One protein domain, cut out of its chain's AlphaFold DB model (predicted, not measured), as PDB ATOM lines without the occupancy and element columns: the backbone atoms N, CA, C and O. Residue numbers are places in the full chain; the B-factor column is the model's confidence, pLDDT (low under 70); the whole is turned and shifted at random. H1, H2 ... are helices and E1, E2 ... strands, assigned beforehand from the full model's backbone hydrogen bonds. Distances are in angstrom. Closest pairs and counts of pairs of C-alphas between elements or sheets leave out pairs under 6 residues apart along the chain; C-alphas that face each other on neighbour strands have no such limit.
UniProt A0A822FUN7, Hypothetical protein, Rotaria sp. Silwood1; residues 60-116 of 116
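AT A GLANCE: This is residues 60 to 116 of the 116 residues of the protein "Hypothetical protein" of Rotaria sp. Silwood1 (UniProt A0A822FUN7). A slender antiparallel sheet of three strands, E1, E5 and E4, is drawn out at one end into a small two-stranded hairpin, E2 and E3, while a short helix, H1, and the tail after it lie at the other end. E1 runs on into E2, and a long stretch with no named element, residues 82 to 93, leads from E3 back to E4. The printed part has 57 residues, with five named strands followed by one named helix, in the order E1, E2, E3, E4, E5, H1. By its named elements it is mostly strand, though under half of the residues are in named elements. The whole is elongated, spanning 43 by 25 by 23 A, and only just loose, close to extended, with a radius of gyration of the C-alphas of 14.9 A.

IN THESE COORDINATES: E1, residues 62 to 67, begins at C-alpha 62 (58.076, -31.998, 84.339) and is 16.2 A long from first to last C-alpha. E5, residues 101 to 106, measures 15.9 A and begins at C-alpha 101 (50.057, -28.109, 71.918). E4, residues 94 to 96, measures 6.6 A. E2, residues 69 to 71, measures 6.5 A, and E3, residues 79 to 81, measures 6.9 A. H1, residues 108 to 112, measures 7.1 A and ends at C-alpha 112 (60.156, -21.427, 95.902).

HOW THE PARTS SIT: In the sheet E1, E5, E4, the inner strand is E5, and E1 and E4 are edge strands. E1 and E5 are antiparallel at 155 degrees; C-alphas 63 and 105, which face each other, are 4.4 A apart, and N 64 and O 104 are within hydrogen-bond range at 2.8 A. E4 and E5 form a hairpin, antiparallel at 158 degrees, with N 96 and O 101 at 2.9 A. E1 runs on into E2 across a break of 1 residue, at 55 degrees, and the two meet only through their link. E2 and E3 form a second hairpin, antiparallel at 151 degrees, with N 70 and O 80 at 3.0 A. The closest C-alphas of E1 and E3 are those of Thr 67 and Ile 81, 7.1 A apart. E3 and E4 are apart. H1 is not on the sheet of three strands, and it is apart from E1 and E4. In H1, 0 of 1 O i to N i+4 pairs and 1 of 2 O i to N i+3 pairs are within hydrogen-bond range.

THE WHOLE: The two C-alphas farthest apart are those of Val 76 and Lys 116, at 45.0 A. Residues 109 to 116, of which 109 to 112 belong to H1, stand free; without them the body spans 39 by 22 by 15 A. The printed part has no cut, and it ends at residue 116, the chain's last. The link from E3 to E4, with 12 residues, is long. The mean pLDDT of the printed part is 76.1, and it is under 70 in residues 60 to 61, 74 to 78 and 107 to 116.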
ATOM      1  N   GLN A  60      62.989 -33.928  88.065       60.62
ATOM      2  CA  GLN A  60      63.543 -32.958  87.135       60.62
ATOM      3  C   GLN A  60      62.861 -33.187  85.776       60.62
ATOM      4  O   GLN A  60      62.771 -34.326  85.325       60.62
ATOM      5  N   GLY A  61      62.386 -32.120  85.124       69.62
ATOM      6  CA  GLY A  61      61.871 -32.193  83.750       69.62
ATOM      7  C   GLY A  61      60.368 -32.455  83.597       69.62
ATOM      8  O   GLY A  61      59.966 -33.101  82.629       69.62
ATOM      9  N   LEU A  62      59.529 -31.959  84.514       77.75
ATOM     10  CA  LEU A  62      58.076 -31.998  84.339       77.75
ATOM     11  C   LEU A  62      57.599 -30.849  83.438       77.75
ATOM     12  O   LEU A  62      58.109 -29.732  83.514       77.75
ATOM     13  N   TYR A  63      56.592 -31.121  82.609       84.25
ATOM     14  CA  TYR A  63      55.942 -30.120  81.766       84.25
ATOM     15  C   TYR A  63      54.432 -30.177  81.956       84.25
ATOM     16  O   TYR A  63      53.843 -31.258  82.006       84.25
ATOM     17  N   ILE A  64      53.792 -29.014  81.975       85.81
ATOM     18  CA  ILE A  64      52.340 -28.897  81.854       85.81
ATOM     19  C   ILE A  64      52.028 -28.839  80.363       85.81
ATOM     20  O   ILE A  64      52.436 -27.909  79.669       85.81
ATOM     21  N   ARG A  65      51.309 -29.844  79.863       89.94
ATOM     22  CA  ARG A  65      50.852 -29.886  78.473       89.94
ATOM     23  C   ARG A  65      49.451 -29.288  78.369       89.94
ATOM     24  O   ARG A  65      48.509 -29.851  78.921       89.94
ATOM     25  N   VAL A  66      49.300 -28.214  77.600       90.06
ATOM     26  CA  VAL A  66      48.004 -27.593  77.293       90.06
ATOM     27  C   VAL A  66      47.672 -27.824  75.822       90.06
ATOM     28  O   VAL A  66      48.499 -27.608  74.938       90.06
ATOM     29  N   THR A  67      46.468 -28.310  75.538       91.06
ATOM     30  CA  THR A  67      45.980 -28.585  74.178       91.06
ATOM     31  C   THR A  67      44.498 -28.271  74.126       91.06
ATOM     32  O   THR A  67      43.761 -28.638  75.042       91.06
ATOM     33  N   LEU A  68      44.057 -27.607  73.059       88.00
ATOM     34  CA  LEU A  68      42.636 -27.403  72.819       88.00
ATOM     35  C   LEU A  68      42.041 -28.685  72.229       88.00
ATOM     36  O   LEU A  68      42.570 -29.229  71.260       88.00
ATOM     37  N   VAL A  69      40.946 -29.171  72.808       88.12
ATOM     38  CA  VAL A  69      40.266 -30.390  72.356       88.12
ATOM     39  C   VAL A  69      38.784 -30.129  72.138       88.12
ATOM     40  O   VAL A  69      38.162 -29.411  72.920       88.12
ATOM     41  N   THR A  70      38.210 -30.735  71.104       85.81
ATOM     42  CA  THR A  70      36.758 -30.725  70.896       85.81
ATOM     43  C   THR A  70      36.141 -31.955  71.541       85.81
ATOM     44  O   THR A  70      36.625 -33.071  71.342       85.81
ATOM     45  N   VAL A  71      35.055 -31.762  72.289       80.31
ATOM     46  CA  VAL A  71      34.259 -32.848  72.873       80.31
ATOM     47  C   VAL A  71      32.973 -32.983  72.066       80.31
ATOM     48  O   VAL A  71      32.108 -32.116  72.132       80.31
ATOM     49  N   CYS A  72      32.860 -34.057  71.281       72.81
ATOM     50  CA  CYS A  72      31.739 -34.228  70.343       72.81
ATOM     51  C   CYS A  72      30.481 -34.833  70.962       72.81
ATOM     52  O   CYS A  72      29.396 -34.694  70.410       72.81
ATOM     53  N   SER A  73      30.615 -35.511  72.099       71.25
ATOM     54  CA  SER A  73      29.492 -36.082  72.836       71.25
ATOM     55  C   SER A  73      29.796 -36.052  74.326       71.25
ATOM     56  O   SER A  73      30.934 -36.279  74.741       71.25
ATOM     57  N   LYS A  74      28.778 -35.746  75.134       64.25
ATOM     58  CA  LYS A  74      28.884 -35.761  76.600       64.25
ATOM     59  C   LYS A  74      28.796 -37.180  77.174       64.25
ATOM     60  O   LYS A  74      29.282 -37.400  78.275       64.25
ATOM     61  N   GLU A  75      28.208 -38.117  76.431       64.88
ATOM     62  CA  GLU A  75      27.958 -39.495  76.876       64.88
ATOM     63  C   GLU A  75      29.147 -40.416  76.580       64.88
ATOM     64  O   GLU A  75      29.550 -41.209  77.426       64.88
ATOM     65  N   VAL A  76      29.761 -40.258  75.402       57.56
ATOM     66  CA  VAL A  76      31.002 -40.943  75.013       57.56
ATOM     67  C   VAL A  76      31.962 -39.879  74.492       57.56
ATOM     68  O   VAL A  76      31.891 -39.514  73.315       57.56
ATOM     69  N   PRO A  77      32.826 -39.309  75.350       64.69
ATOM     70  CA  PRO A  77      33.664 -38.187  74.967       64.69
ATOM     71  C   PRO A  77      34.752 -38.635  73.991       64.69
ATOM     72  O   PRO A  77      35.872 -38.960  74.378       64.69
ATOM     73  N   VAL A  78      34.430 -38.600  72.700       69.25
ATOM     74  CA  VAL A  78      35.430 -38.608  71.636       69.25
ATOM     75  C   VAL A  78      36.100 -37.241  71.653       69.25
ATOM     76  O   VAL A  78      35.447 -36.210  71.455       69.25
ATOM     77  N   ARG A  79      37.402 -37.246  71.943       79.56
ATOM     78  CA  ARG A  79      38.247 -36.054  72.006       79.56
ATOM     79  C   ARG A  79      39.183 -36.062  70.811       79.56
ATOM     80  O   ARG A  79      39.946 -37.009  70.642       79.56
ATOM     81  N   TYR A  80      39.154 -35.001  70.019       85.50
ATOM     82  CA  TYR A  80      40.182 -34.738  69.016       85.50
ATOM     83  C   TYR A  80      40.837 -33.387  69.275       85.50
ATOM     84  O   TYR A  80      40.259 -32.517  69.928       85.50
ATOM     85  N   ILE A  81      42.059 -33.224  68.772       86.88
ATOM     86  CA  ILE A  81      42.798 -31.964  68.850       86.88
ATOM     87  C   ILE A  81      42.052 -30.925  68.015       86.88
ATOM     88  O   ILE A  81      41.871 -31.102  66.811       86.88
ATOM     89  N   HIS A  82      41.604 -29.853  68.658       86.50
ATOM     90  CA  HIS A  82      40.854 -28.802  67.991       86.50
ATOM     91  C   HIS A  82      41.776 -28.049  67.017       86.50
ATOM     92  O   HIS A  82      42.905 -27.715  67.390       86.50
ATOM     93  N   PRO A  83      41.318 -27.703  65.801       84.88
ATOM     94  CA  PRO A  83      42.138 -27.006  64.802       84.88
ATOM     95  C   PRO A  83      42.415 -25.524  65.112       84.88
ATOM     96  O   PRO A  83      43.084 -24.857  64.328       84.88
ATOM     97  N   TYR A  84      41.884 -24.975  66.212       84.81
ATOM     98  CA  TYR A  84      42.001 -23.541  66.484       84.81
ATOM     99  C   TYR A  84      43.389 -23.264  67.050       84.81
ATOM    100  O   TYR A  84      43.757 -23.923  68.024       84.81
ATOM    101  N   PRO A  85      44.162 -22.326  66.487       82.62
ATOM    102  CA  PRO A  85      45.538 -22.125  66.910       82.62
ATOM    103  C   PRO A  85      45.597 -21.671  68.369       82.62
ATOM    104  O   PRO A  85      44.873 -20.759  68.773       82.62
ATOM    105  N   ILE A  86      46.491 -22.288  69.141       85.56
ATOM    106  CA  ILE A  86      46.854 -21.811  70.479       85.56
ATOM    107  C   ILE A  86      48.230 -21.145  70.456       85.56
ATOM    108  O   ILE A  86      49.130 -21.547  69.712       85.56
ATOM    109  N   ASP A  87      48.385 -20.106  71.272       84.50
ATOM    110  CA  ASP A  87      49.634 -19.360  71.374       84.50
ATOM    111  C   ASP A  87      49.873 -18.818  72.780       84.50
ATOM    112  O   ASP A  87      48.964 -18.779  73.611       84.50
ATOM    113  N   THR A  88      51.105 -18.390  73.034       83.62
ATOM    114  CA  THR A  88      51.504 -17.769  74.297       83.62
ATOM    115  C   THR A  88      52.585 -16.714  74.064       83.62
ATOM    116  O   THR A  88      53.455 -16.912  73.216       83.62
ATOM    117  N   PRO A  89      52.576 -15.592  74.806       80.81
ATOM    118  CA  PRO A  89      53.671 -14.624  74.769       80.81
ATOM    119  C   PRO A  89      54.918 -15.091  75.544       80.81
ATOM    120  O   PRO A  89      55.939 -14.411  75.509       80.81
ATOM    121  N   GLN A  90      54.841 -16.203  76.285       81.06
ATOM    122  CA  GLN A  90      55.944 -16.701  77.109       81.06
ATOM    123  C   GLN A  90      57.023 -17.378  76.254       81.06
ATOM    124  O   GLN A  90      56.754 -18.347  75.547       81.06
ATOM    125  N   SER A  91      58.260 -16.889  76.350       82.25
ATOM    126  CA  SER A  91      59.396 -17.353  75.543       82.25
ATOM    127  C   SER A  91      59.965 -18.710  75.970       82.25
ATOM    128  O   SER A  91      60.609 -19.379  75.168       82.25
ATOM    129  N   ASN A  92      59.732 -19.127  77.215       85.81
ATOM    130  CA  ASN A  92      60.189 -20.404  77.770       85.81
ATOM    131  C   ASN A  92      59.231 -21.577  77.486       85.81
ATOM    132  O   ASN A  92      59.480 -22.692  77.941       85.81
ATOM    133  N   VAL A  93      58.143 -21.349  76.745       88.44
ATOM    134  CA  VAL A  93      57.149 -22.376  76.413       88.44
ATOM    135  C   VAL A  93      57.489 -23.038  75.084       88.44
ATOM    136  O   VAL A  93      57.714 -22.373  74.074       88.44
ATOM    137  N   ILE A  94      57.471 -24.371  75.062       90.31
ATOM    138  CA  ILE A  94      57.693 -25.137  73.833       90.31
ATOM    139  C   ILE A  94      56.356 -25.279  73.098       90.31
ATOM    140  O   ILE A  94      55.380 -25.787  73.657       90.31
ATOM    141  N   LYS A  95      56.313 -24.858  71.831       90.25
ATOM    142  CA  LYS A  95      55.129 -24.937  70.964       90.25
ATOM    143  C   LYS A  95      55.269 -26.073  69.952       90.25
ATOM    144  O   LYS A  95      56.140 -26.030  69.087       90.25
ATOM    145  N   ASP A  96      54.379 -27.059  70.020       90.25
ATOM    146  CA  ASP A  96      54.226 -28.088  68.988       90.25
ATOM    147  C   ASP A  96      53.072 -27.703  68.060       90.25
ATOM    148  O   ASP A  96      51.892 -27.895  68.366       90.25
ATOM    149  N   VAL A  97      53.430 -27.146  66.901       85.19
ATOM    150  CA  VAL A  97      52.470 -26.690  65.887       85.19
ATOM    151  C   VAL A  97      51.695 -27.859  65.277       85.19
ATOM    152  O   VAL A  97      50.512 -27.713  64.987       85.19
ATOM    153  N   LYS A  98      52.317 -29.037  65.113       84.12
ATOM    154  CA  LYS A  98      51.660 -30.198  64.488       84.12
ATOM    155  C   LYS A  98      50.568 -30.772  65.382       84.12
ATOM    156  O   LYS A  98      49.558 -31.251  64.879       84.12
ATOM    157  N   ARG A  99      50.780 -30.736  66.699       84.00
ATOM    158  CA  ARG A  99      49.820 -31.229  67.697       84.00
ATOM    159  C   ARG A  99      48.955 -30.130  68.309       84.00
ATOM    160  O   ARG A  99      48.121 -30.437  69.153       84.00
ATOM    161  N   ASN A 100      49.132 -28.879  67.881       87.62
ATOM    162  CA  ASN A 100      48.466 -27.708  68.452       87.62
ATOM    163  C   ASN A 100      48.544 -27.711  69.993       87.62
ATOM    164  O   ASN A 100      47.538 -27.664  70.704       87.62
ATOM    165  N   THR A 101      49.767 -27.862  70.503       92.00
ATOM    166  CA  THR A 101      50.057 -28.109  71.918       92.00
ATOM    167  C   THR A 101      51.113 -27.135  72.433       92.00
ATOM    168  O   THR A 101      52.098 -26.854  71.750       92.00
ATOM    169  N   LEU A 102      50.938 -26.670  73.671       92.50
ATOM    170  CA  LEU A 102      51.928 -25.903  74.423       92.50
ATOM    171  C   LEU A 102      52.458 -26.738  75.593       92.50
ATOM    172  O   LEU A 102      51.679 -27.400  76.282       92.50
ATOM    173  N   TYR A 103      53.767 -26.686  75.829       91.62
ATOM    174  CA  TYR A 103      54.431 -27.338  76.955       91.62
ATOM    175  C   TYR A 103      55.113 -26.292  77.832       91.62
ATOM    176  O   TYR A 103      56.100 -25.675  77.426       91.62
ATOM    177  N   PHE A 104      54.593 -26.118  79.041       89.00
ATOM    178  CA  PHE A 104      55.135 -25.202  80.037       89.00
ATOM    179  C   PHE A 104      56.086 -25.986  80.946       89.00
ATOM    180  O   PHE A 104      55.614 -26.877  81.659       89.00
ATOM    181  N   PRO A 105      57.405 -25.732  80.903       85.19
ATOM    182  CA  PRO A 105      58.335 -26.388  81.812       85.19
ATOM    183  C   PRO A 105      58.020 -25.988  83.255       85.19
ATOM    184  O   PRO A 105      57.778 -24.819  83.532       85.19
ATOM    185  N   ILE A 106      58.045 -26.951  84.174       78.69
ATOM    186  CA  ILE A 106      57.998 -26.672  85.609       78.69
ATOM    187  C   ILE A 106      59.426 -26.689  86.130       78.69
ATOM    188  O   ILE A 106      60.068 -27.743  86.183       78.69
ATOM    189  N   SER A 107      59.929 -25.527  86.532       69.25
ATOM    190  CA  SER A 107      61.196 -25.438  87.251       69.25
ATOM    191  C   SER A 107      60.944 -25.507  88.765       69.25
ATOM    192  O   SER A 107      60.044 -24.855  89.290       69.25
ATOM    193  N   LYS A 108      61.751 -26.285  89.509       59.34
ATOM    194  CA  LYS A 108      61.704 -26.277  90.990       59.34
ATOM    195  C   LYS A 108      62.087 -24.899  91.569       59.34
ATOM    196  O   LYS A 108      61.731 -24.610  92.704       59.34
ATOM    197  N   GLN A 109      62.793 -24.060  90.803       53.75
ATOM    198  CA  GLN A 109      63.188 -22.709  91.219       53.75
ATOM    199  C   GLN A 109      61.998 -21.739  91.285       53.75
ATOM    200  O   GLN A 109      61.896 -21.001  92.257       53.75
ATOM    201  N   GLU A 110      61.041 -21.802  90.354       52.03
ATOM    202  CA  GLU A 110      59.865 -20.908  90.358       52.03
ATOM    203  C   GLU A 110      58.817 -21.264  91.430       52.03
ATOM    204  O   GLU A 110      57.986 -20.431  91.780       52.03
ATOM    205  N   LEU A 111      58.857 -22.481  91.988       50.53
ATOM    206  CA  LEU A 111      57.968 -22.908  93.080       50.53
ATOM    207  C   LEU A 111      58.373 -22.338  94.451       50.53
ATOM    208  O   LEU A 111      57.514 -22.201  95.319       50.53
ATOM    209  N   ASN A 112      59.652 -21.995  94.645       43.47
ATOM    210  CA  ASN A 112      60.156 -21.427  95.902       43.47
ATOM    211  C   ASN A 112      60.066 -19.893  95.962       43.47
ATOM    212  O   ASN A 112      60.100 -19.338  97.056       43.47
ATOM    213  N   ASP A 113      59.902 -19.220  94.819       41.22
ATOM    214  CA  ASP A 113      59.763 -17.756  94.741       41.22
ATOM    215  C   ASP A 113      58.289 -17.284  94.764       41.22
ATOM    216  O   ASP A 113      57.984 -16.112  94.530       41.22
ATOM    217  N   GLY A 114      57.349 -18.184  95.071       37.25
ATOM    218  CA  GLY A 114      55.923 -17.882  95.187       37.25
ATOM    219  C   GLY A 114      55.568 -17.058  96.431       37.25
ATOM    220  O   GLY A 114      55.631 -17.562  97.549       37.25
ATOM    221  N   CYS A 115      55.084 -15.835  96.178       36.16
ATOM    222  CA  CYS A 115      54.464 -14.855  97.089       36.16
ATOM    223  C   CYS A 115      55.418 -14.038  97.983       36.16
ATOM    224  O   CYS A 115      55.553 -14.298  99.178       36.16
ATOM    225  N   LYS A 116      55.981 -12.960  97.423       34.94
ATOM    226  CA  LYS A 116      56.167 -11.708  98.176       34.94
ATOM    227  C   LYS A 116      55.001 -10.769  97.908       34.94
ATOM    228  O   LYS A 116      54.534 -10.760  96.747       34.94
TER     229      LYS A 116